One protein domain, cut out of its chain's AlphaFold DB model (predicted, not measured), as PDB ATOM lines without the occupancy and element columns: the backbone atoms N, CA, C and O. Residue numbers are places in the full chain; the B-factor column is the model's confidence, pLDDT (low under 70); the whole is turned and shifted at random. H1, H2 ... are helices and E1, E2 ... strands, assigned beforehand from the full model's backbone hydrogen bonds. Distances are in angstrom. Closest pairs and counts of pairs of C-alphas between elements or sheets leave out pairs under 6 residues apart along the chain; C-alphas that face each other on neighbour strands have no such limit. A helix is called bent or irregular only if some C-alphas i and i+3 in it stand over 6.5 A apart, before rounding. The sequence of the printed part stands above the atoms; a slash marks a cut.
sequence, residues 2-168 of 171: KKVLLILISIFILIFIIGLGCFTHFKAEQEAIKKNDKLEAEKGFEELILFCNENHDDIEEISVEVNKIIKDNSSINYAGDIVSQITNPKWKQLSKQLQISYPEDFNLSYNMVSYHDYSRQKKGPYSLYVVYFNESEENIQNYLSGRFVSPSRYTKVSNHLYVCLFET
ATOM      1  N   LYS A   2     201.180 160.553 110.692       63.78
ATOM      2  CA  LYS A   2     200.317 160.255 111.868       63.78
ATOM      3  C   LYS A   2     200.706 159.007 112.695       63.78
ATOM      4  O   LYS A   2     200.609 159.038 113.914       63.78
ATOM      5  N   LYS A   3     201.185 157.929 112.056       68.88
ATOM      6  CA  LYS A   3     201.575 156.678 112.746       68.88
ATOM      7  C   LYS A   3     202.830 156.821 113.623       68.88
ATOM      8  O   LYS A   3     202.895 156.218 114.682       68.88
ATOM      9  N   VAL A   4     203.791 157.649 113.207       72.25
ATOM     10  CA  VAL A   4     205.032 157.906 113.966       72.25
ATOM     11  C   VAL A   4     204.734 158.730 115.221       72.25
ATOM     12  O   VAL A   4     205.243 158.425 116.291       72.25
ATOM     13  N   LEU A   5     203.837 159.715 115.105       76.06
ATOM     14  CA  LEU A   5     203.377 160.522 116.236       76.06
ATOM     15  C   LEU A   5     202.681 159.666 117.308       76.06
ATOM     16  O   LEU A   5     202.957 159.826 118.491       76.06
ATOM     17  N   LEU A   6     201.828 158.723 116.891       75.00
ATOM     18  CA  LEU A   6     201.160 157.790 117.805       75.00
ATOM     19  C   LEU A   6     202.153 156.897 118.563       75.00
ATOM     20  O   LEU A   6     201.989 156.690 119.759       75.00
ATOM     21  N   ILE A   7     203.206 156.410 117.896       79.88
ATOM     22  CA  ILE A   7     204.246 155.585 118.532       79.88
ATOM     23  C   ILE A   7     205.031 156.394 119.576       79.88
ATOM     24  O   ILE A   7     205.259 155.908 120.680       79.88
ATOM     25  N   LEU A   8     205.402 157.639 119.259       80.75
ATOM     26  CA  LEU A   8     206.133 158.514 120.183       80.75
ATOM     27  C   LEU A   8     205.313 158.855 121.434       80.75
ATOM     28  O   LEU A   8     205.854 158.831 122.538       80.75
ATOM     29  N   ILE A   9     204.011 159.110 121.280       83.38
ATOM     30  CA  ILE A   9     203.104 159.361 122.411       83.38
ATOM     31  C   ILE A   9     203.008 158.123 123.313       83.38
ATOM     32  O   ILE A   9     203.111 158.252 124.530       83.38
ATOM     33  N   SER A  10     202.885 156.920 122.742       77.50
ATOM     34  CA  SER A  10     202.838 155.677 123.526       77.50
ATOM     35  C   SER A  10     204.127 155.418 124.311       77.50
ATOM     36  O   SER A  10     204.063 155.013 125.470       77.50
ATOM     37  N   ILE A  11     205.296 155.687 123.716       82.94
ATOM     38  CA  ILE A  11     206.593 155.575 124.407       82.94
ATOM     39  C   ILE A  11     206.683 156.594 125.546       82.94
ATOM     40  O   ILE A  11     207.110 156.249 126.644       82.94
ATOM     41  N   PHE A  12     206.238 157.832 125.315       82.75
ATOM     42  CA  PHE A  12     206.242 158.876 126.337       82.75
ATOM     43  C   PHE A  12     205.347 158.517 127.531       82.75
ATOM     44  O   PHE A  12     205.770 158.654 128.675       82.75
ATOM     45  N   ILE A  13     204.144 157.992 127.275       85.94
ATOM     46  CA  ILE A  13     203.234 157.512 128.326       85.94
ATOM     47  C   ILE A  13     203.878 156.365 129.115       85.94
ATOM     48  O   ILE A  13     203.811 156.357 130.342       85.94
ATOM     49  N   LEU A  14     204.543 155.426 128.435       84.44
ATOM     50  CA  LEU A  14     205.219 154.307 129.092       84.44
ATOM     51  C   LEU A  14     206.353 154.787 130.015       84.44
ATOM     52  O   LEU A  14     206.422 154.374 131.170       84.44
ATOM     53  N   ILE A  15     207.206 155.697 129.529       84.56
ATOM     54  CA  ILE A  15     208.294 156.298 130.321       84.56
ATOM     55  C   ILE A  15     207.722 157.072 131.512       84.56
ATOM     56  O   ILE A  15     208.242 156.959 132.620       84.56
ATOM     57  N   PHE A  16     206.634 157.816 131.308       83.69
ATOM     58  CA  PHE A  16     205.977 158.576 132.366       83.69
ATOM     59  C   PHE A  16     205.427 157.668 133.473       83.69
ATOM     60  O   PHE A  16     205.642 157.951 134.648       83.69
ATOM     61  N   ILE A  17     204.784 156.548 133.122       85.75
ATOM     62  CA  ILE A  17     204.262 155.576 134.096       85.75
ATOM     63  C   ILE A  17     205.401 154.916 134.883       85.75
ATOM     64  O   ILE A  17     205.307 154.810 136.106       85.75
ATOM     65  N   ILE A  18     206.487 154.513 134.212       83.88
ATOM     66  CA  ILE A  18     207.665 153.930 134.877       83.88
ATOM     67  C   ILE A  18     208.300 154.955 135.825       83.88
ATOM     68  O   ILE A  18     208.574 154.634 136.978       83.88
ATOM     69  N   GLY A  19     208.472 156.203 135.375       79.75
ATOM     70  CA  GLY A  19     208.999 157.292 136.197       79.75
ATOM     71  C   GLY A  19     208.134 157.579 137.425       79.75
ATOM     72  O   GLY A  19     208.666 157.708 138.528       79.75
ATOM     73  N   LEU A  20     206.805 157.604 137.265       82.00
ATOM     74  CA  LEU A  20     205.877 157.761 138.387       82.00
ATOM     75  C   LEU A  20     205.989 156.597 139.376       82.00
ATOM     76  O   LEU A  20     206.020 156.836 140.578       82.00
ATOM     77  N   GLY A  21     206.072 155.360 138.878       75.00
ATOM     78  CA  GLY A  21     206.214 154.158 139.703       75.00
ATOM     79  C   GLY A  21     207.517 154.136 140.502       75.00
ATOM     80  O   GLY A  21     207.504 153.842 141.695       75.00
ATOM     81  N   CYS A  22     208.640 154.512 139.883       77.56
ATOM     82  CA  CYS A  22     209.915 154.652 140.586       77.56
ATOM     83  C   CYS A  22     209.869 155.771 141.635       77.56
ATOM     84  O   CYS A  22     210.363 155.588 142.746       77.56
ATOM     85  N   PHE A  23     209.251 156.912 141.316       81.19
ATOM     86  CA  PHE A  23     209.130 158.034 142.246       81.19
ATOM     87  C   PHE A  23     208.263 157.694 143.464       81.19
ATOM     88  O   PHE A  23     208.649 157.989 144.595       81.19
ATOM     89  N   THR A  24     207.106 157.057 143.264       79.94
ATOM     90  CA  THR A  24     206.226 156.661 144.373       79.94
ATOM     91  C   THR A  24     206.852 155.572 145.234       79.94
ATOM     92  O   THR A  24     206.753 155.661 146.457       79.94
ATOM     93  N   HIS A  25     207.552 154.604 144.635       79.81
ATOM     94  CA  HIS A  25     208.296 153.584 145.377       79.81
ATOM     95  C   HIS A  25     209.405 154.206 146.232       79.81
ATOM     96  O   HIS A  25     209.478 153.947 147.429       79.81
ATOM     97  N   PHE A  26     210.224 155.084 145.649       76.81
ATOM     98  CA  PHE A  26     211.296 155.773 146.369       76.81
ATOM     99  C   PHE A  26     210.763 156.655 147.507       76.81
ATOM    100  O   PHE A  26     211.329 156.685 148.600       76.81
ATOM    101  N   LYS A  27     209.642 157.354 147.284       80.31
ATOM    102  CA  LYS A  27     209.001 158.161 148.328       80.31
ATOM    103  C   LYS A  27     208.465 157.289 149.467       80.31
ATOM    104  O   LYS A  27     208.686 157.626 150.626       80.31
ATOM    105  N   ALA A  28     207.807 156.174 149.148       79.69
ATOM    106  CA  ALA A  28     207.303 155.237 150.150       79.69
ATOM    107  C   ALA A  28     208.441 154.614 150.975       79.69
ATOM    108  O   ALA A  28     208.328 154.504 152.194       79.69
ATOM    109  N   GLU A  29     209.557 154.267 150.332       80.62
ATOM    110  CA  GLU A  29     210.755 153.754 151.001       80.62
ATOM    111  C   GLU A  29     211.366 154.798 151.949       80.62
ATOM    112  O   GLU A  29     211.644 154.494 153.108       80.62
ATOM    113  N   GLN A  30     211.474 156.060 151.521       82.81
ATOM    114  CA  GLN A  30     211.924 157.145 152.398       82.81
ATOM    115  C   GLN A  30     210.977 157.418 153.569       82.81
ATOM    116  O   GLN A  30     211.437 157.675 154.681       82.81
ATOM    117  N   GLU A  31     209.662 157.382 153.354       82.00
ATOM    118  CA  GLU A  31     208.684 157.533 154.436       82.00
ATOM    119  C   GLU A  31     208.775 156.374 155.439       82.00
ATOM    120  O   GLU A  31     208.701 156.604 156.648       82.00
ATOM    121  N   ALA A  32     209.009 155.148 154.962       81.12
ATOM    122  CA  ALA A  32     209.232 153.986 155.817       81.12
ATOM    123  C   ALA A  32     210.517 154.118 156.651       81.12
ATOM    124  O   ALA A  32     210.471 153.894 157.862       81.12
ATOM    125  N   ILE A  33     211.630 154.551 156.043       80.25
ATOM    126  CA  ILE A  33     212.899 154.812 156.745       80.25
ATOM    127  C   ILE A  33     212.705 155.890 157.816       80.25
ATOM    128  O   ILE A  33     213.008 155.653 158.981       80.25
ATOM    129  N   LYS A  34     212.101 157.034 157.466       82.44
ATOM    130  CA  LYS A  34     211.829 158.126 158.422       82.44
ATOM    131  C   LYS A  34     210.972 157.673 159.602       82.44
ATOM    132  O   LYS A  34     211.199 158.106 160.732       82.44
ATOM    133  N   LYS A  35     209.976 156.818 159.351       84.12
ATOM    134  CA  LYS A  35     209.131 156.246 160.404       84.12
ATOM    135  C   LYS A  35     209.928 155.315 161.318       84.12
ATOM    136  O   LYS A  35     209.726 155.366 162.530       84.12
ATOM    137  N   ASN A  36     210.816 154.493 160.759       86.94
ATOM    138  CA  ASN A  36     211.674 153.610 161.544       86.94
ATOM    139  C   ASN A  36     212.678 154.400 162.394       86.94
ATOM    140  O   ASN A  36     212.757 154.166 163.595       86.94
ATOM    141  N   ASP A  37     213.362 155.384 161.806       86.44
ATOM    142  CA  ASP A  37     214.315 156.246 162.520       86.44
ATOM    143  C   ASP A  37     213.652 156.949 163.710       86.44
ATOM    144  O   ASP A  37     214.214 156.987 164.802       86.44
ATOM    145  N   LYS A  38     212.424 157.452 163.522       87.44
ATOM    146  CA  LYS A  38     211.642 158.065 164.601       87.44
ATOM    147  C   LYS A  38     211.350 157.077 165.731       87.44
ATOM    148  O   LYS A  38     211.536 157.420 166.893       87.44
ATOM    149  N   LEU A  39     210.902 155.866 165.400       88.88
ATOM    150  CA  LEU A  39     210.586 154.839 166.394       88.88
ATOM    151  C   LEU A  39     211.836 154.404 167.176       88.88
ATOM    152  O   LEU A  39     211.776 154.242 168.393       88.88
ATOM    153  N   GLU A  40     212.969 154.235 166.494       89.00
ATOM    154  CA  GLU A  40     214.252 153.921 167.135       89.00
ATOM    155  C   GLU A  40     214.723 155.053 168.054       89.00
ATOM    156  O   GLU A  40     215.203 154.780 169.157       89.00
ATOM    157  N   ALA A  41     214.560 156.310 167.630       88.75
ATOM    158  CA  ALA A  41     214.903 157.479 168.430       88.75
ATOM    159  C   ALA A  41     214.015 157.613 169.675       88.75
ATOM    160  O   ALA A  41     214.533 157.838 170.765       88.75
ATOM    161  N   GLU A  42     212.700 157.417 169.543       90.56
ATOM    162  CA  GLU A  42     211.758 157.437 170.672       90.56
ATOM    163  C   GLU A  42     212.056 156.308 171.663       90.56
ATOM    164  O   GLU A  42     212.116 156.541 172.867       90.56
ATOM    165  N   LYS A  43     212.350 155.100 171.171       91.31
ATOM    166  CA  LYS A  43     212.791 153.999 172.033       91.31
ATOM    167  C   LYS A  43     214.110 154.329 172.744       91.31
ATOM    168  O   LYS A  43     214.247 154.073 173.935       91.31
ATOM    169  N   GLY A  44     215.072 154.914 172.030       91.62
ATOM    170  CA  GLY A  44     216.338 155.358 172.615       91.62
ATOM    171  C   GLY A  44     216.166 156.442 173.674       91.62
ATOM    172  O   GLY A  44     216.860 156.404 174.683       91.62
ATOM    173  N   PHE A  45     215.217 157.356 173.482       92.81
ATOM    174  CA  PHE A  45     214.885 158.389 174.457       92.81
ATOM    175  C   PHE A  45     214.401 157.782 175.779       92.81
ATOM    176  O   PHE A  45     214.941 158.116 176.830       92.81
ATOM    177  N   GLU A  46     213.464 156.832 175.727       94.19
ATOM    178  CA  GLU A  46     212.967 156.125 176.918       94.19
ATOM    179  C   GLU A  46     214.068 155.317 177.622       94.19
ATOM    180  O   GLU A  46     214.211 155.367 178.844       94.19
ATOM    181  N   GLU A  47     214.899 154.602 176.859       94.06
ATOM    182  CA  GLU A  47     216.021 153.836 177.415       94.06
ATOM    183  C   GLU A  47     217.068 154.748 178.081       94.06
ATOM    184  O   GLU A  47     217.603 154.410 179.138       94.06
ATOM    185  N   LEU A  48     217.335 155.925 177.506       94.88
ATOM    186  CA  LEU A  48     218.248 156.908 178.085       94.88
ATOM    187  C   LEU A  48     217.668 157.558 179.348       94.88
ATOM    188  O   LEU A  48     218.408 157.777 180.303       94.88
ATOM    189  N   ILE A  49     216.356 157.815 179.396       95.88
ATOM    190  CA  ILE A  49     215.671 158.286 180.611       95.88
ATOM    191  C   ILE A  49     215.844 157.279 181.747       95.88
ATOM    192  O   ILE A  49     216.197 157.672 182.858       95.88
ATOM    193  N   LEU A  50     215.627 155.987 181.482       96.19
ATOM    194  CA  LEU A  50     215.826 154.931 182.480       96.19
ATOM    195  C   LEU A  50     217.274 154.902 182.975       96.19
ATOM    196  O   LEU A  50     217.505 154.968 184.180       96.19
ATOM    197  N   PHE A  51     218.240 154.907 182.055       95.88
ATOM    198  CA  PHE A  51     219.660 154.973 182.402       95.88
ATOM    199  C   PHE A  51     219.982 156.190 183.283       95.88
ATOM    200  O   PHE A  51     220.655 156.055 184.304       95.88
ATOM    201  N   CYS A  52     219.487 157.377 182.933       97.00
ATOM    202  CA  CYS A  52     219.733 158.581 183.718       97.00
ATOM    203  C   CYS A  52     219.053 158.532 185.089       97.00
ATOM    204  O   CYS A  52     219.673 158.949 186.056       97.00
ATOM    205  N   ASN A  53     217.842 157.985 185.207       97.44
ATOM    206  CA  ASN A  53     217.181 157.788 186.502       97.44
ATOM    207  C   ASN A  53     217.942 156.814 187.415       97.44
ATOM    208  O   ASN A  53     217.893 156.961 188.627       97.44
ATOM    209  N   GLU A  54     218.642 155.826 186.862       97.12
ATOM    210  CA  GLU A  54     219.445 154.883 187.651       97.12
ATOM    211  C   GLU A  54     220.808 155.454 188.067       97.12
ATOM    212  O   GLU A  54     221.400 154.986 189.037       97.12
ATOM    213  N   ASN A  55     221.314 156.454 187.338       97.12
ATOM    214  CA  ASN A  55     222.683 156.964 187.479       97.12
ATOM    215  C   ASN A  55     222.740 158.481 187.757       97.12
ATOM    216  O   ASN A  55     223.798 159.087 187.589       97.12
ATOM    217  N   HIS A  56     221.628 159.122 188.136       96.44
ATOM    218  CA  HIS A  56     221.539 160.589 188.190       96.44
ATOM    219  C   HIS A  56     222.549 161.217 189.157       96.44
ATOM    220  O   HIS A  56     223.211 162.178 188.777       96.44
ATOM    221  N   ASP A  57     222.729 160.647 190.353       96.88
ATOM    222  CA  ASP A  57     223.699 161.142 191.339       96.88
ATOM    223  C   ASP A  57     225.133 161.129 190.783       96.88
ATOM    224  O   ASP A  57     225.886 162.091 190.940       96.88
ATOM    225  N   ASP A  58     225.499 160.060 190.073       97.50
ATOM    226  CA  ASP A  58     226.821 159.901 189.467       97.50
ATOM    227  C   ASP A  58     227.034 160.896 188.319       97.50
ATOM    228  O   ASP A  58     228.102 161.502 188.202       97.50
ATOM    229  N   ILE A  59     226.011 161.085 187.478       97.00
ATOM    230  CA  ILE A  59     226.047 162.041 186.367       97.00
ATOM    231  C   ILE A  59     226.176 163.472 186.905       97.00
ATOM    232  O   ILE A  59     226.976 164.248 186.379       97.00
ATOM    233  N   GLU A  60     225.431 163.830 187.950       96.56
ATOM    234  CA  GLU A  60     225.508 165.154 188.573       96.56
ATOM    235  C   GLU A  60     226.870 165.414 189.214       96.56
ATOM    236  O   GLU A  60     227.456 166.472 188.983       96.56
ATOM    237  N   GLU A  61     227.414 164.450 189.959       96.56
ATOM    238  CA  GLU A  61     228.734 164.568 190.587       96.56
ATOM    239  C   GLU A  61     229.826 164.845 189.539       96.56
ATOM    240  O   GLU A  61     230.647 165.752 189.703       96.56
ATOM    241  N   ILE A  62     229.794 164.119 188.418       96.56
ATOM    242  CA  ILE A  62     230.718 164.336 187.296       96.56
ATOM    243  C   ILE A  62     230.449 165.675 186.608       96.56
ATOM    244  O   ILE A  62     231.392 166.361 186.220       96.56
ATOM    245  N   SER A  63     229.190 166.086 186.471       95.44
ATOM    246  CA  SER A  63     228.845 167.372 185.854       95.44
ATOM    247  C   SER A  63     229.366 168.557 186.673       95.44
ATOM    248  O   SER A  63     229.865 169.533 186.110       95.44
ATOM    249  N   VAL A  64     229.320 168.468 188.006       94.94
ATOM    250  CA  VAL A  64     229.908 169.466 188.913       94.94
ATOM    251  C   VAL A  64     231.427 169.531 188.743       94.94
ATOM    252  O   VAL A  64     231.988 170.629 188.661       94.94
ATOM    253  N   GLU A  65     232.096 168.381 188.644       95.12
ATOM    254  CA  GLU A  65     233.536 168.316 188.368       95.12
ATOM    255  C   GLU A  65     233.884 168.943 187.008       95.12
ATOM    256  O   GLU A  65     234.773 169.792 186.928       95.12
ATOM    257  N   VAL A  66     233.147 168.598 185.951       92.44
ATOM    258  CA  VAL A  66     233.337 169.151 184.600       92.44
ATOM    259  C   VAL A  66     233.147 170.669 184.588       92.44
ATOM    260  O   VAL A  66     233.993 171.383 184.049       92.44
ATOM    261  N   ASN A  67     232.100 171.190 185.233       90.88
ATOM    262  CA  ASN A  67     231.893 172.636 185.357       90.88
ATOM    263  C   ASN A  67     233.063 173.336 186.049       90.88
ATOM    264  O   ASN A  67     233.451 174.434 185.643       90.88
ATOM    265  N   LYS A  68     233.647 172.707 187.075       91.81
ATOM    266  CA  LYS A  68     234.837 173.231 187.749       91.81
ATOM    267  C   LYS A  68     236.043 173.262 186.807       91.81
ATOM    268  O   LYS A  68     236.690 174.298 186.713       91.81
ATOM    269  N   ILE A  69     236.296 172.183 186.060       91.19
ATOM    270  CA  ILE A  69     237.382 172.112 185.065       91.19
ATOM    271  C   ILE A  69     237.251 173.234 184.023       91.19
ATOM    272  O   ILE A  69     238.238 173.904 183.721       91.19
ATOM    273  N   ILE A  70     236.037 173.461 183.507       86.75
ATOM    274  CA  ILE A  70     235.744 174.522 182.528       86.75
ATOM    275  C   ILE A  70     235.970 175.906 183.142       86.75
ATOM    276  O   ILE A  70     236.595 176.768 182.527       86.75
ATOM    277  N   LYS A  71     235.472 176.131 184.363       86.69
ATOM    278  CA  LYS A  71     235.616 177.409 185.071       86.69
ATOM    279  C   LYS A  71     237.080 177.753 185.342       86.69
ATOM    280  O   LYS A  71     237.462 178.913 185.211       86.69
ATOM    281  N   ASP A  72     237.874 176.756 185.714       87.69
ATOM    282  CA  ASP A  72     239.279 176.931 186.079       87.69
ATOM    283  C   ASP A  72     240.189 177.047 184.839       87.69
ATOM    284  O   ASP A  72     241.303 177.559 184.944       87.69
ATOM    285  N   ASN A  73     239.715 176.643 183.650       80.38
ATOM    286  CA  ASN A  73     240.478 176.684 182.402       80.38
ATOM    287  C   ASN A  73     239.684 177.304 181.241       80.38
ATOM    288  O   ASN A  73     239.124 176.611 180.390       80.38
ATOM    289  N   SER A  74     239.752 178.630 181.117       68.12
ATOM    290  CA  SER A  74     239.113 179.384 180.025       68.12
ATOM    291  C   SER A  74     239.662 179.093 178.620       68.12
ATOM    292  O   SER A  74     239.116 179.594 177.642       68.12
ATOM    293  N   SER A  75     240.761 178.341 178.512       72.50
ATOM    294  CA  SER A  75     241.464 178.047 177.253       72.50
ATOM    295  C   SER A  75     241.207 176.634 176.716       72.50
ATOM    296  O   SER A  75     241.852 176.232 175.747       72.50
ATOM    297  N   ILE A  76     240.321 175.860 177.351       72.44
ATOM    298  CA  ILE A  76     239.923 174.538 176.857       72.44
ATOM    299  C   ILE A  76     239.186 174.715 175.533       72.44
ATOM    300  O   ILE A  76     238.187 175.422 175.480       72.44
ATOM    301  N   ASN A  77     239.677 174.053 174.485       70.50
ATOM    302  CA  ASN A  77     239.118 174.138 173.132       70.50
ATOM    303  C   ASN A  77     238.676 172.774 172.581       70.50
ATOM    304  O   ASN A  77     238.204 172.698 171.446       70.50
ATOM    305  N   TYR A  78     238.799 171.694 173.359       74.44
ATOM    306  CA  TYR A  78     238.464 170.347 172.907       74.44
ATOM    307  C   TYR A  78     237.871 169.479 174.027       74.44
ATOM    308  O   TYR A  78     238.322 169.531 175.171       74.44
ATOM    309  N   ALA A  79     236.897 168.620 173.689       81.19
ATOM    310  CA  ALA A  79     236.254 167.705 174.645       81.19
ATOM    311  C   ALA A  79     237.269 166.804 175.374       81.19
ATOM    312  O   ALA A  79     237.145 166.541 176.569       81.19
ATOM    313  N   GLY A  80     238.292 166.339 174.649       84.62
ATOM    314  CA  GLY A  80     239.341 165.469 175.186       84.62
ATOM    315  C   GLY A  80     240.151 166.106 176.319       84.62
ATOM    316  O   GLY A  80     240.534 165.398 177.252       84.62
ATOM    317  N   ASP A  81     240.344 167.428 176.293       86.88
ATOM    318  CA  ASP A  81     241.084 168.143 177.339       86.88
ATOM    319  C   ASP A  81     240.317 168.115 178.663       86.88
ATOM    320  O   ASP A  81     240.917 167.920 179.718       86.88
ATOM    321  N   ILE A  82     238.985 168.233 178.604       88.94
ATOM    322  CA  ILE A  82     238.098 168.075 179.764       88.94
ATOM    323  C   ILE A  82     238.170 166.634 180.266       88.94
ATOM    324  O   ILE A  82     238.439 166.403 181.439       88.94
ATOM    325  N   VAL A  83     237.975 165.660 179.370       91.12
ATOM    326  CA  VAL A  83     237.931 164.230 179.718       91.12
ATOM    327  C   VAL A  83     239.207 163.773 180.426       91.12
ATOM    328  O   VAL A  83     239.129 162.999 181.376       91.12
ATOM    329  N   SER A  84     240.372 164.266 179.997       91.38
ATOM    330  CA  SER A  84     241.666 163.925 180.607       91.38
ATOM    331  C   SER A  84     241.837 164.420 182.049       91.38
ATOM    332  O   SER A  84     242.688 163.901 182.771       91.38
ATOM    333  N   GLN A  85     241.031 165.397 182.470       92.94
ATOM    334  CA  GLN A  85     241.090 166.027 183.789       92.94
ATOM    335  C   GLN A  85     240.031 165.493 184.763       92.94
ATOM    336  O   GLN A  85     240.085 165.828 185.943       92.94
ATOM    337  N   ILE A  86     239.093 164.659 184.299       94.88
ATOM    338  CA  ILE A  86     238.073 164.043 185.154       94.88
ATOM    339  C   ILE A  86     238.728 162.982 186.034       94.88
ATOM    340  O   ILE A  86     239.307 162.006 185.552       94.88
ATOM    341  N   THR A  87     238.599 163.165 187.340       96.31
ATOM    342  CA  THR A  87     239.152 162.296 188.377       96.31
ATOM    343  C   THR A  87     238.110 161.363 188.978       96.31
ATOM    344  O   THR A  87     238.486 160.331 189.542       96.31
ATOM    345  N   ASN A  88     236.812 161.662 188.837       95.94
ATOM    346  CA  ASN A  88     235.761 160.797 189.354       95.94
ATOM    347  C   ASN A  88     235.795 159.407 188.674       95.94
ATOM    348  O   ASN A  88     235.604 159.297 187.457       95.94
ATOM    349  N   PRO A  89     235.992 158.310 189.434       94.44
ATOM    350  CA  PRO A  89     236.151 156.970 188.867       94.44
ATOM    351  C   PRO A  89     234.888 156.445 188.171       94.44
ATOM    352  O   PRO A  89     234.994 155.592 187.282       94.44
ATOM    353  N   LYS A  90     233.704 156.960 188.530       95.94
ATOM    354  CA  LYS A  90     232.420 156.601 187.908       95.94
ATOM    355  C   LYS A  90     232.373 157.016 186.440       95.94
ATOM    356  O   LYS A  90     231.688 156.371 185.644       95.94
ATOM    357  N   TRP A  91     233.174 158.012 186.043       95.31
ATOM    358  CA  TRP A  91     233.245 158.465 184.656       95.31
ATOM    359  C   TRP A  91     233.582 157.325 183.704       95.31
ATOM    360  O   TRP A  91     232.936 157.192 182.678       95.31
ATOM    361  N   LYS A  92     234.493 156.417 184.073       93.06
ATOM    362  CA  LYS A  92     234.858 155.264 183.230       93.06
ATOM    363  C   LYS A  92     233.672 154.345 182.908       93.06
ATOM    364  O   LYS A  92     233.680 153.656 181.885       93.06
ATOM    365  N   GLN A  93     232.690 154.264 183.804       93.00
ATOM    366  CA  GLN A  93     231.473 153.491 183.579       93.00
ATOM    367  C   GLN A  93     230.481 154.283 182.731       93.00
ATOM    368  O   GLN A  93     230.023 153.759 181.717       93.00
ATOM    369  N   LEU A  94     230.191 155.531 183.107       93.56
ATOM    370  CA  LEU A  94     229.245 156.377 182.372       93.56
ATOM    371  C   LEU A  94     229.714 156.662 180.945       93.56
ATOM    372  O   LEU A  94     228.906 156.672 180.018       93.56
ATOM    373  N   SER A  95     231.026 156.787 180.747       92.69
ATOM    374  CA  SER A  95     231.649 157.055 179.455       92.69
ATOM    375  C   SER A  95     231.520 155.908 178.459       92.69
ATOM    376  O   SER A  95     232.059 156.023 177.367       92.69
ATOM    377  N   LYS A  96     230.884 154.787 178.837       90.75
ATOM    378  CA  LYS A  96     230.486 153.704 177.923       90.75
ATOM    379  C   LYS A  96     229.215 154.027 177.134       90.75
ATOM    380  O   LYS A  96     228.939 153.366 176.136       90.75
ATOM    381  N   GLN A  97     228.438 154.997 177.610       91.19
ATOM    382  CA  GLN A  97     227.171 155.410 177.012       91.19
ATOM    383  C   GLN A  97     227.124 156.918 176.751       91.19
ATOM    384  O   GLN A  97     226.622 157.347 175.716       91.19
ATOM    385  N   LEU A  98     227.712 157.719 177.640       92.25
ATOM    386  CA  LEU A  98     227.741 159.174 177.546       92.25
ATOM    387  C   LEU A  98     229.100 159.681 177.059       92.25
ATOM    388  O   LEU A  98     230.146 159.271 177.549       92.25
ATOM    389  N   GLN A  99     229.098 160.622 176.124       91.19
ATOM    390  CA  GLN A  99     230.287 161.379 175.728       91.19
ATOM    391  C   GLN A  99     230.064 162.853 176.008       91.19
ATOM    392  O   GLN A  99     229.013 163.381 175.665       91.19
ATOM    393  N   ILE A 100     231.054 163.528 176.595       88.44
ATOM    394  CA  ILE A 100     231.009 164.988 176.740       88.44
ATOM    395  C   ILE A 100     230.938 165.603 175.346       88.44
ATOM    396  O   ILE A 100     231.788 165.335 174.497       88.44
ATOM    397  N   SER A 101     229.911 166.412 175.115       81.25
ATOM    398  CA  SER A 101     229.692 167.080 173.841       81.25
ATOM    399  C   SER A 101     230.372 168.448 173.860       81.25
ATOM    400  O   SER A 101     230.009 169.299 174.666       81.25
ATOM    401  N   TYR A 102     231.389 168.643 173.011       66.69
ATOM    402  CA  TYR A 102     232.104 169.917 172.865       66.69
ATOM    403  C   TYR A 102     232.813 170.036 171.505       66.69
ATOM    404  O   TYR A 102     233.649 169.181 171.202       66.69
ATOM    405  N   PRO A 103     232.620 171.126 170.746       52.69
ATOM    406  CA  PRO A 103     231.405 171.919 170.587       52.69
ATOM    407  C   PRO A 103     230.612 171.398 169.377       52.69
ATOM    408  O   PRO A 103     231.165 171.332 168.291       52.69
ATOM    409  N   GLU A 104     229.334 171.054 169.534       53.84
ATOM    410  CA  GLU A 104     228.342 171.181 168.453       53.84
ATOM    411  C   GLU A 104     226.925 171.001 169.033       53.84
ATOM    412  O   GLU A 104     226.654 170.104 169.831       53.84
ATOM    413  N   ASP A 105     226.054 171.952 168.689       52.12
ATOM    414  CA  ASP A 105     224.660 172.168 169.114       52.12
ATOM    415  C   ASP A 105     224.371 172.579 170.571       52.12
ATOM    416  O   ASP A 105     223.390 173.301 170.788       52.12
ATOM    417  N   PHE A 106     225.197 172.212 171.557       55.69
ATOM    418  CA  PHE A 106     225.096 172.679 172.952       55.69
ATOM    419  C   PHE A 106     226.401 173.344 173.393       55.69
ATOM    420  O   PHE A 106     227.443 172.698 173.459       55.69
ATOM    421  N   ASN A 107     226.358 174.645 173.694       58.22
ATOM    422  CA  ASN A 107     227.509 175.331 174.280       58.22
ATOM    423  C   ASN A 107     227.793 174.730 175.659       58.22
ATOM    424  O   ASN A 107     226.975 174.903 176.554       58.22
ATOM    425  N   LEU A 108     228.946 174.089 175.869       61.84
ATOM    426  CA  LEU A 108     229.405 173.904 177.245       61.84
ATOM    427  C   LEU A 108     229.709 175.276 177.840       61.84
ATOM    428  O   LEU A 108     230.382 176.112 177.230       61.84
ATOM    429  N   SER A 109     229.231 175.484 179.051       71.56
ATOM    430  CA  SER A 109     229.483 176.675 179.846       71.56
ATOM    431  C   SER A 109     229.633 176.259 181.301       71.56
ATOM    432  O   SER A 109     229.249 175.162 181.684       71.56
ATOM    433  N   TYR A 110     230.174 177.131 182.149       68.62
ATOM    434  CA  TYR A 110     230.365 176.810 183.572       68.62
ATOM    435  C   TYR A 110     229.052 176.488 184.322       68.62
ATOM    436  O   TYR A 110     229.086 176.049 185.472       68.62
ATOM    437  N   ASN A 111     227.903 176.772 183.708       83.00
ATOM    438  CA  ASN A 111     226.569 176.514 184.229       83.00
ATOM    439  C   ASN A 111     225.812 175.418 183.456       83.00
ATOM    440  O   ASN A 111     224.677 175.114 183.817       83.00
ATOM    441  N   MET A 112     226.409 174.810 182.425       88.81
ATOM    442  CA  MET A 112     225.761 173.779 181.617       88.81
ATOM    443  C   MET A 112     226.765 172.746 181.102       88.81
ATOM    444  O   MET A 112     227.705 173.081 180.380       88.81
ATOM    445  N   VAL A 113     226.509 171.473 181.409       90.50
ATOM    446  CA  VAL A 113     227.263 170.339 180.863       90.50
ATOM    447  C   VAL A 113     226.348 169.498 179.996       90.50
ATOM    448  O   VAL A 113     225.238 169.159 180.398       90.50
ATOM    449  N   SER A 114     226.798 169.157 178.794       90.75
ATOM    450  CA  SER A 114     226.029 168.348 177.853       90.75
ATOM    451  C   SER A 114     226.779 167.080 177.486       90.75
ATOM    452  O   SER A 114     227.963 167.106 177.145       90.75
ATOM    453  N   TYR A 115     226.055 165.971 177.522       91.12
ATOM    454  CA  TYR A 115     226.519 164.662 177.108       91.12
ATOM    455  C   TYR A 115     225.692 164.190 175.919       91.12
ATOM    456  O   TYR A 115     224.469 164.278 175.947       91.12
ATOM    457  N   HIS A 116     226.342 163.664 174.892       88.88
ATOM    458  CA  HIS A 116     225.683 162.948 173.808       88.88
ATOM    459  C   HIS A 116     225.610 161.458 174.160       88.88
ATOM    460  O   HIS A 116     226.607 160.888 174.619       88.88
ATOM    461  N   ASP A 117     224.464 160.813 173.924       85.75
ATOM    462  CA  ASP A 117     224.391 159.348 173.952       85.75
ATOM    463  C   ASP A 117     225.071 158.794 172.700       85.75
ATOM    464  O   ASP A 117     224.490 158.717 171.619       85.75
ATOM    465  N   TYR A 118     226.344 158.437 172.833       77.38
ATOM    466  CA  TYR A 118     227.139 157.933 171.717       77.38
ATOM    467  C   TYR A 118     226.961 156.426 171.500       77.38
ATOM    468  O   TYR A 118     227.407 155.903 170.474       77.38
ATOM    469  N   SER A 119     226.326 155.719 172.447       69.81
ATOM    470  CA  SER A 119     226.053 154.283 172.309       69.81
ATOM    471  C   SER A 119     225.124 153.995 171.128       69.81
ATOM    472  O   SER A 119     225.140 152.901 170.557       69.81
ATOM    473  N   ARG A 120     224.359 155.008 170.710       67.62
ATOM    474  CA  ARG A 120     223.503 154.993 169.532       67.62
ATOM    475  C   ARG A 120     224.083 155.948 168.498       67.62
ATOM    476  O   ARG A 120     224.155 157.153 168.711       67.62
ATOM    477  N   GLN A 121     224.500 155.412 167.351       61.50
ATOM    478  CA  GLN A 121     224.822 156.256 166.197       61.50
ATOM    479  C   GLN A 121     223.607 157.124 165.847       61.50
ATOM    480  O   GLN A 121     222.478 156.637 165.927       61.50
ATOM    481  N   LYS A 122     223.844 158.375 165.428       65.12
ATOM    482  CA  LYS A 122     222.800 159.297 164.958       65.12
ATOM    483  C   LYS A 122     221.856 158.579 163.983       65.12
ATOM    484  O   LYS A 122     222.311 157.996 162.997       65.12
ATOM    485  N   LYS A 123     220.550 158.609 164.267       69.62
ATOM    486  CA  LYS A 123     219.508 157.971 163.447       69.62
ATOM    487  C   LYS A 123     218.734 159.045 162.701       69.62
ATOM    488  O   LYS A 123     217.884 159.722 163.274       69.62
ATOM    489  N   GLY A 124     219.072 159.239 161.429       75.06
ATOM    490  CA  GLY A 124     218.464 160.282 160.608       75.06
ATOM    491  C   GLY A 124     218.611 161.676 161.250       75.06
ATOM    492  O   GLY A 124     219.728 162.063 161.609       75.06
ATOM    493  N   PRO A 125     217.522 162.456 161.404       80.50
ATOM    494  CA  PRO A 125     217.581 163.792 161.995       80.50
ATOM    495  C   PRO A 125     217.674 163.794 163.530       80.50
ATOM    496  O   PRO A 125     217.792 164.875 164.105       80.50
ATOM    497  N   TYR A 126     217.592 162.638 164.194       85.06
ATOM    498  CA  TYR A 126     217.417 162.557 165.643       85.06
ATOM    499  C   TYR A 126     218.746 162.409 166.396       85.06
ATOM    500  O   TYR A 126     219.570 161.562 166.041       85.06
ATOM    501  N   SER A 127     218.918 163.182 167.472       86.25
ATOM    502  CA  SER A 127     220.075 163.111 168.377       86.25
ATOM    503  C   SER A 127     219.637 163.157 169.843       86.25
ATOM    504  O   SER A 127     218.743 163.920 170.204       86.25
ATOM    505  N   LEU A 128     220.270 162.350 170.695       90.31
ATOM    506  CA  LEU A 128     219.923 162.203 172.110       90.31
ATOM    507  C   LEU A 128     221.005 162.813 172.997       90.31
ATOM    508  O   LEU A 128     222.189 162.509 172.845       90.31
ATOM    509  N   TYR A 129     220.583 163.658 173.932       91.62
ATOM    510  CA  TYR A 129     221.476 164.362 174.843       91.62
ATOM    511  C   TYR A 129     221.008 164.249 176.289       91.62
ATOM    512  O   TYR A 129     219.813 164.209 176.570       91.62
ATOM    513  N   VAL A 130     221.963 164.275 177.207       93.88
ATOM    514  CA  VAL A 130     221.751 164.495 178.636       93.88
ATOM    515  C   VAL A 130     222.353 165.849 178.975       93.88
ATOM    516  O   VAL A 130     223.500 166.120 178.622       93.88
ATOM    517  N   VAL A 131     221.592 166.714 179.631       93.81
ATOM    518  CA  VAL A 131     222.010 168.080 179.943       93.81
ATOM    519  C   VAL A 131     221.879 168.318 181.436       93.81
ATOM    520  O   VAL A 131     220.800 168.177 182.010       93.81
ATOM    521  N   TYR A 132     222.995 168.686 182.048       94.94
ATOM    522  CA  TYR A 132     223.064 169.169 183.413       94.94
ATOM    523  C   TYR A 132     223.089 170.699 183.422       94.94
ATOM    524  O   TYR A 132     223.876 171.306 182.694       94.94
ATOM    525  N   PHE A 133     222.281 171.314 184.283       93.44
ATOM    526  CA  PHE A 133     222.203 172.757 184.483       93.44
ATOM    527  C   PHE A 133     222.509 173.133 185.932       93.44
ATOM    528  O   PHE A 133     221.774 172.771 186.849       93.44
ATOM    529  N   ASN A 134     223.529 173.961 186.134       92.56
ATOM    530  CA  ASN A 134     223.814 174.613 187.410       92.56
ATOM    531  C   ASN A 134     223.171 176.009 187.442       92.56
ATOM    532  O   ASN A 134     223.856 177.029 187.468       92.56
ATOM    533  N   GLU A 135     221.843 176.037 187.353       91.19
ATOM    534  CA  GLU A 135     221.018 177.243 187.244       91.19
ATOM    535  C   GLU A 135     219.719 177.095 188.049       91.19
ATOM    536  O   GLU A 135     219.371 176.007 188.513       91.19
ATOM    537  N   SER A 136     218.984 178.199 188.206       92.31
ATOM    538  CA  SER A 136     217.640 178.174 188.793       92.31
ATOM    539  C   SER A 136     216.631 177.451 187.890       92.31
ATOM    540  O   SER A 136     216.758 177.463 186.665       92.31
ATOM    541  N   GLU A 137     215.585 176.866 188.481       92.00
ATOM    542  CA  GLU A 137     214.530 176.175 187.723       92.00
ATOM    543  C   GLU A 137     213.858 177.091 186.688       92.00
ATOM    544  O   GLU A 137     213.600 176.660 185.567       92.00
ATOM    545  N   GLU A 138     213.654 178.367 187.018       92.62
ATOM    546  CA  GLU A 138     213.118 179.368 186.090       92.62
ATOM    547  C   GLU A 138     214.012 179.535 184.851       92.62
ATOM    548  O   GLU A 138     213.533 179.446 183.718       92.62
ATOM    549  N   ASN A 139     215.324 179.704 185.049       91.12
ATOM    550  CA  ASN A 139     216.286 179.833 183.951       91.12
ATOM    551  C   ASN A 139     216.323 178.574 183.079       91.12
ATOM    552  O   ASN A 139     216.381 178.673 181.852       91.12
ATOM    553  N   ILE A 140     216.249 177.397 183.702       92.12
ATOM    554  CA  ILE A 140     216.233 176.114 182.995       92.12
ATOM    555  C   ILE A 140     214.977 175.996 182.126       92.12
ATOM    556  O   ILE A 140     215.079 175.675 180.943       92.12
ATOM    557  N   GLN A 141     213.794 176.298 182.667       90.62
ATOM    558  CA  GLN A 141     212.551 176.231 181.890       90.62
ATOM    559  C   GLN A 141     212.528 177.257 180.751       90.62
ATOM    560  O   GLN A 141     212.097 176.933 179.641       90.62
ATOM    561  N   ASN A 142     213.049 178.466 180.976       90.00
ATOM    562  CA  ASN A 142     213.200 179.478 179.927       90.00
ATOM    563  C   ASN A 142     214.124 178.989 178.799       90.00
ATOM    564  O   ASN A 142     213.806 179.154 177.621       90.00
ATOM    565  N   TYR A 143     215.235 178.331 179.138       88.56
ATOM    566  CA  TYR A 143     216.135 177.732 178.154       88.56
ATOM    567  C   TYR A 143     215.455 176.612 177.352       88.56
ATOM    568  O   TYR A 143     215.466 176.630 176.119       88.56
ATOM    569  N   LEU A 144     214.836 175.645 178.039       89.06
ATOM    570  CA  LEU A 144     214.211 174.480 177.407       89.06
ATOM    571  C   LEU A 144     213.039 174.890 176.503       89.06
ATOM    572  O   LEU A 144     212.961 174.440 175.362       89.06
ATOM    573  N   SER A 145     212.176 175.798 176.959       87.56
ATOM    574  CA  SER A 145     211.049 176.303 176.158       87.56
ATOM    575  C   SER A 145     211.486 177.115 174.933       87.56
ATOM    576  O   SER A 145     210.818 177.071 173.903       87.56
ATOM    577  N   GLY A 146     212.622 177.815 175.005       84.06
ATOM    578  CA  GLY A 146     213.210 178.501 173.852       84.06
ATOM    579  C   GLY A 146     213.875 177.558 172.843       84.06
ATOM    580  O   GLY A 146     214.006 177.906 171.669       84.06
ATOM    581  N   ARG A 147     214.302 176.368 173.281       83.25
ATOM    582  CA  ARG A 147     215.046 175.403 172.457       83.25
ATOM    583  C   ARG A 147     214.160 174.324 171.836       83.25
ATOM    584  O   ARG A 147     214.438 173.899 170.715       83.25
ATOM    585  N   PHE A 148     213.117 173.879 172.531       84.00
ATOM    586  CA  PHE A 148     212.252 172.785 172.092       84.00
ATOM    587  C   PHE A 148     210.852 173.275 171.735       84.00
ATOM    588  O   PHE A 148     210.172 173.913 172.528       84.00
ATOM    589  N   VAL A 149     210.386 172.881 170.548       75.75
ATOM    590  CA  VAL A 149     209.034 173.209 170.058       75.75
ATOM    591  C   VAL A 149     207.941 172.494 170.865       75.75
ATOM    592  O   VAL A 149     206.814 172.975 170.939       75.75
ATOM    593  N   SER A 150     208.257 171.344 171.469       76.94
ATOM    594  CA  SER A 150     207.324 170.549 172.273       76.94
ATOM    595  C   SER A 150     207.970 170.097 173.587       76.94
ATOM    596  O   SER A 150     209.083 169.565 173.543       76.94
ATOM    597  N   PRO A 151     207.260 170.189 174.733       74.94
ATOM    598  CA  PRO A 151     207.714 169.637 176.012       74.94
ATOM    599  C   PRO A 151     207.975 168.127 175.980       74.94
ATOM    600  O   PRO A 151     208.766 167.625 176.761       74.94
ATOM    601  N   SER A 152     207.371 167.390 175.041       81.50
ATOM    602  CA  SER A 152     207.587 165.942 174.881       81.50
ATOM    603  C   SER A 152     208.982 165.564 174.362       81.50
ATOM    604  O   SER A 152     209.230 164.398 174.058       81.50
ATOM    605  N   ARG A 153     209.859 166.545 174.136       87.75
ATOM    606  CA  ARG A 153     211.221 166.355 173.623       87.75
ATOM    607  C   ARG A 153     212.288 166.500 174.700       87.75
ATOM    608  O   ARG A 153     213.465 166.347 174.392       87.75
ATOM    609  N   TYR A 154     211.892 166.731 175.947       93.00
ATOM    610  CA  TYR A 154     212.791 166.636 177.083       93.00
ATOM    611  C   TYR A 154     212.069 166.093 178.318       93.00
ATOM    612  O   TYR A 154     210.871 166.299 178.496       93.00
ATOM    613  N   THR A 155     212.812 165.423 179.190       95.31
ATOM    614  CA  THR A 155     212.300 164.847 180.437       95.31
ATOM    615  C   THR A 155     213.212 165.253 181.586       95.31
ATOM    616  O   THR A 155     214.428 165.070 181.515       95.31
ATOM    617  N   LYS A 156     212.620 165.809 182.648       95.69
ATOM    618  CA  LYS A 156     213.311 166.116 183.906       95.69
ATOM    619  C   LYS A 156     213.627 164.804 184.628       95.69
ATOM    620  O   LYS A 156     212.705 164.058 184.946       95.69
ATOM    621  N   VAL A 157     214.906 164.538 184.874       96.75
ATOM    622  CA  VAL A 157     215.381 163.396 185.677       96.75
ATOM    623  C   VAL A 157     215.585 163.832 187.125       96.75
ATOM    624  O   VAL A 157     215.170 163.148 188.053       96.75
ATOM    625  N   SER A 158     216.156 165.020 187.323       95.19
ATOM    626  CA  SER A 158     216.351 165.631 188.637       95.19
ATOM    627  C   SER A 158     216.153 167.147 188.564       95.19
ATOM    628  O   SER A 158     215.749 167.689 187.536       95.19
ATOM    629  N   ASN A 159     216.443 167.875 189.645       93.00
ATOM    630  CA  ASN A 159     216.396 169.341 189.621       93.00
ATOM    631  C   ASN A 159     217.351 169.957 188.591       93.00
ATOM    632  O   ASN A 159     217.026 170.998 188.019       93.00
ATOM    633  N   HIS A 160     218.478 169.296 188.329       94.31
ATOM    634  CA  HIS A 160     219.543 169.815 187.479       94.31
ATOM    635  C   HIS A 160     219.761 168.993 186.210       94.31
ATOM    636  O   HIS A 160     220.408 169.489 185.294       94.31
ATOM    637  N   LEU A 161     219.217 167.778 186.116       96.25
ATOM    638  CA  LEU A 161     219.486 166.847 185.024       96.25
ATOM    639  C   LEU A 161     218.256 166.609 184.145       96.25
ATOM    640  O   LEU A 161     217.170 166.284 184.631       96.25
ATOM    641  N   TYR A 162     218.452 166.727 182.835       95.44
ATOM    642  CA  TYR A 162     217.414 166.574 181.822       95.44
ATOM    643  C   TYR A 162     217.903 165.669 180.695       95.44
ATOM    644  O   TYR A 162     219.057 165.748 180.281       95.44
ATOM    645  N   VAL A 163     217.011 164.835 180.169       95.00
ATOM    646  CA  VAL A 163     217.250 164.062 178.942       95.00
ATOM    647  C   VAL A 163     216.489 164.723 177.808       95.00
ATOM    648  O   VAL A 163     215.343 165.120 177.989       95.00
ATOM    649  N   CYS A 164     217.115 164.835 176.645       92.25
ATOM    650  CA  CYS A 164     216.661 165.648 175.528       92.25
ATOM    651  C   CYS A 164     216.733 164.874 174.204       92.25
ATOM    652  O   CYS A 164     217.758 164.268 173.886       92.25
ATOM    653  N   LEU A 165     215.673 164.956 173.400       90.19
ATOM    654  CA  LEU A 165     215.595 164.436 172.036       90.19
ATOM    655  C   LEU A 165     215.558 165.599 171.040       90.19
ATOM    656  O   LEU A 165     214.559 166.312 170.921       90.19
ATOM    657  N   PHE A 166     216.643 165.759 170.296       84.81
ATOM    658  CA  PHE A 166     216.774 166.751 169.239       84.81
ATOM    659  C   PHE A 166     216.319 166.203 167.905       84.81
ATOM    660  O   PHE A 166     216.674 165.090 167.529       84.81
ATOM    661  N   GLU A 167     215.593 167.033 167.167       79.62
ATOM    662  CA  GLU A 167     215.246 166.795 165.774       79.62
ATOM    663  C   GLU A 167     215.899 167.883 164.930       79.62
ATOM    664  O   GLU A 167     215.535 169.056 165.005       79.62
ATOM    665  N   THR A 168     216.873 167.499 164.116       70.25
ATOM    666  CA  THR A 168     217.430 168.396 163.108       70.25
ATOM    667  C   THR A 168     216.393 168.504 161.995       70.25
ATOM    668  O   THR A 168     216.138 167.524 161.295       70.25
TER     669      THR A 168
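AT A GLANCE: This is residues 2 to 168 of the 171 residues of an uncharacterized protein of [Clostridium] fimetarium (UniProt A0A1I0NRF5). A very long helix arm, H1a, sticks far out of a compact body with its residues 2 to 32, while its later residues run along one face of a strongly twisted sheet of five strands. At a sharp bend the helix turns into H1b, which crosses the same face over E2 and E3; H4 is on the opposite face. The printed part has 167 residues, with four named helices and five named strands in the order H1 H2 H3 E1 E2 E3 H4 E4 E5, mixed in class, and the antiparallel sheet runs E1 E2 E3 E5 E4. The whole is extended, with a radius of gyration of the C-alphas of 23.6 A and spans of 85 by 31 by 29 A.

HOW THE PARTS SIT: H1, residues 2 to 72, was assigned as one helix by its hydrogen bonds but is bent: C-alphas 54 and 57 are 8.4 A apart, and its arms H1a, residues 2 to 54, and H1b, residues 57 to 72, are about perpendicular at 83 degrees. H2, residues 79 to 83, only just touches H1b, with 3 pairs of C-alphas within 8 A, the closest Ile 69 and Ile 82 at 6.7 A; H3 is residues 91 to 94. E1, residues 98 to 100, E2, residues 112 to 117, and E3, residues 126 to 133, form a meander, each strand the antiparallel neighbour of the one before, with N 99 and O 116 at 2.9 A and N 115 and O 130 at 2.8 A. H4, residues 137 to 147, leads to the hairpin of E4, residues 154 to 156, and E5, residues 161 to 167, where N 155 and O 163 are 2.8 A apart; N 129 and O 164 join E3 and E5 within hydrogen-bond range at 2.9 A. H1a is over E3 and E5 at a height of 9.1 A over the sheet, along the strands; its closest C-alphas to E5 are Ile 49 and Val 163, 6.2 A. In H1a, H1b, H2 and H4 every O i to N i+4 pair is within hydrogen-bond range; H3 is too short for one.

IN THESE COORDINATES: H1a starts at C-alpha 2 (200.317, 160.255, 111.868) and is 78.3 A long; H1b is 22.8 A, E3 22.0 A, E5 19.7 A, E2 16.4 A and H4 15.3 A. E5 ends at C-alpha 167 (215.246, 166.795, 165.774).

THE WHOLE: The C-alphas of Lys 2 and Thr 87, 85.8 A apart, are the farthest. The printed part has no cut; the link E1 to E2 is long. Residues under 70 in pLDDT include 102 to 108 and 119 to 123.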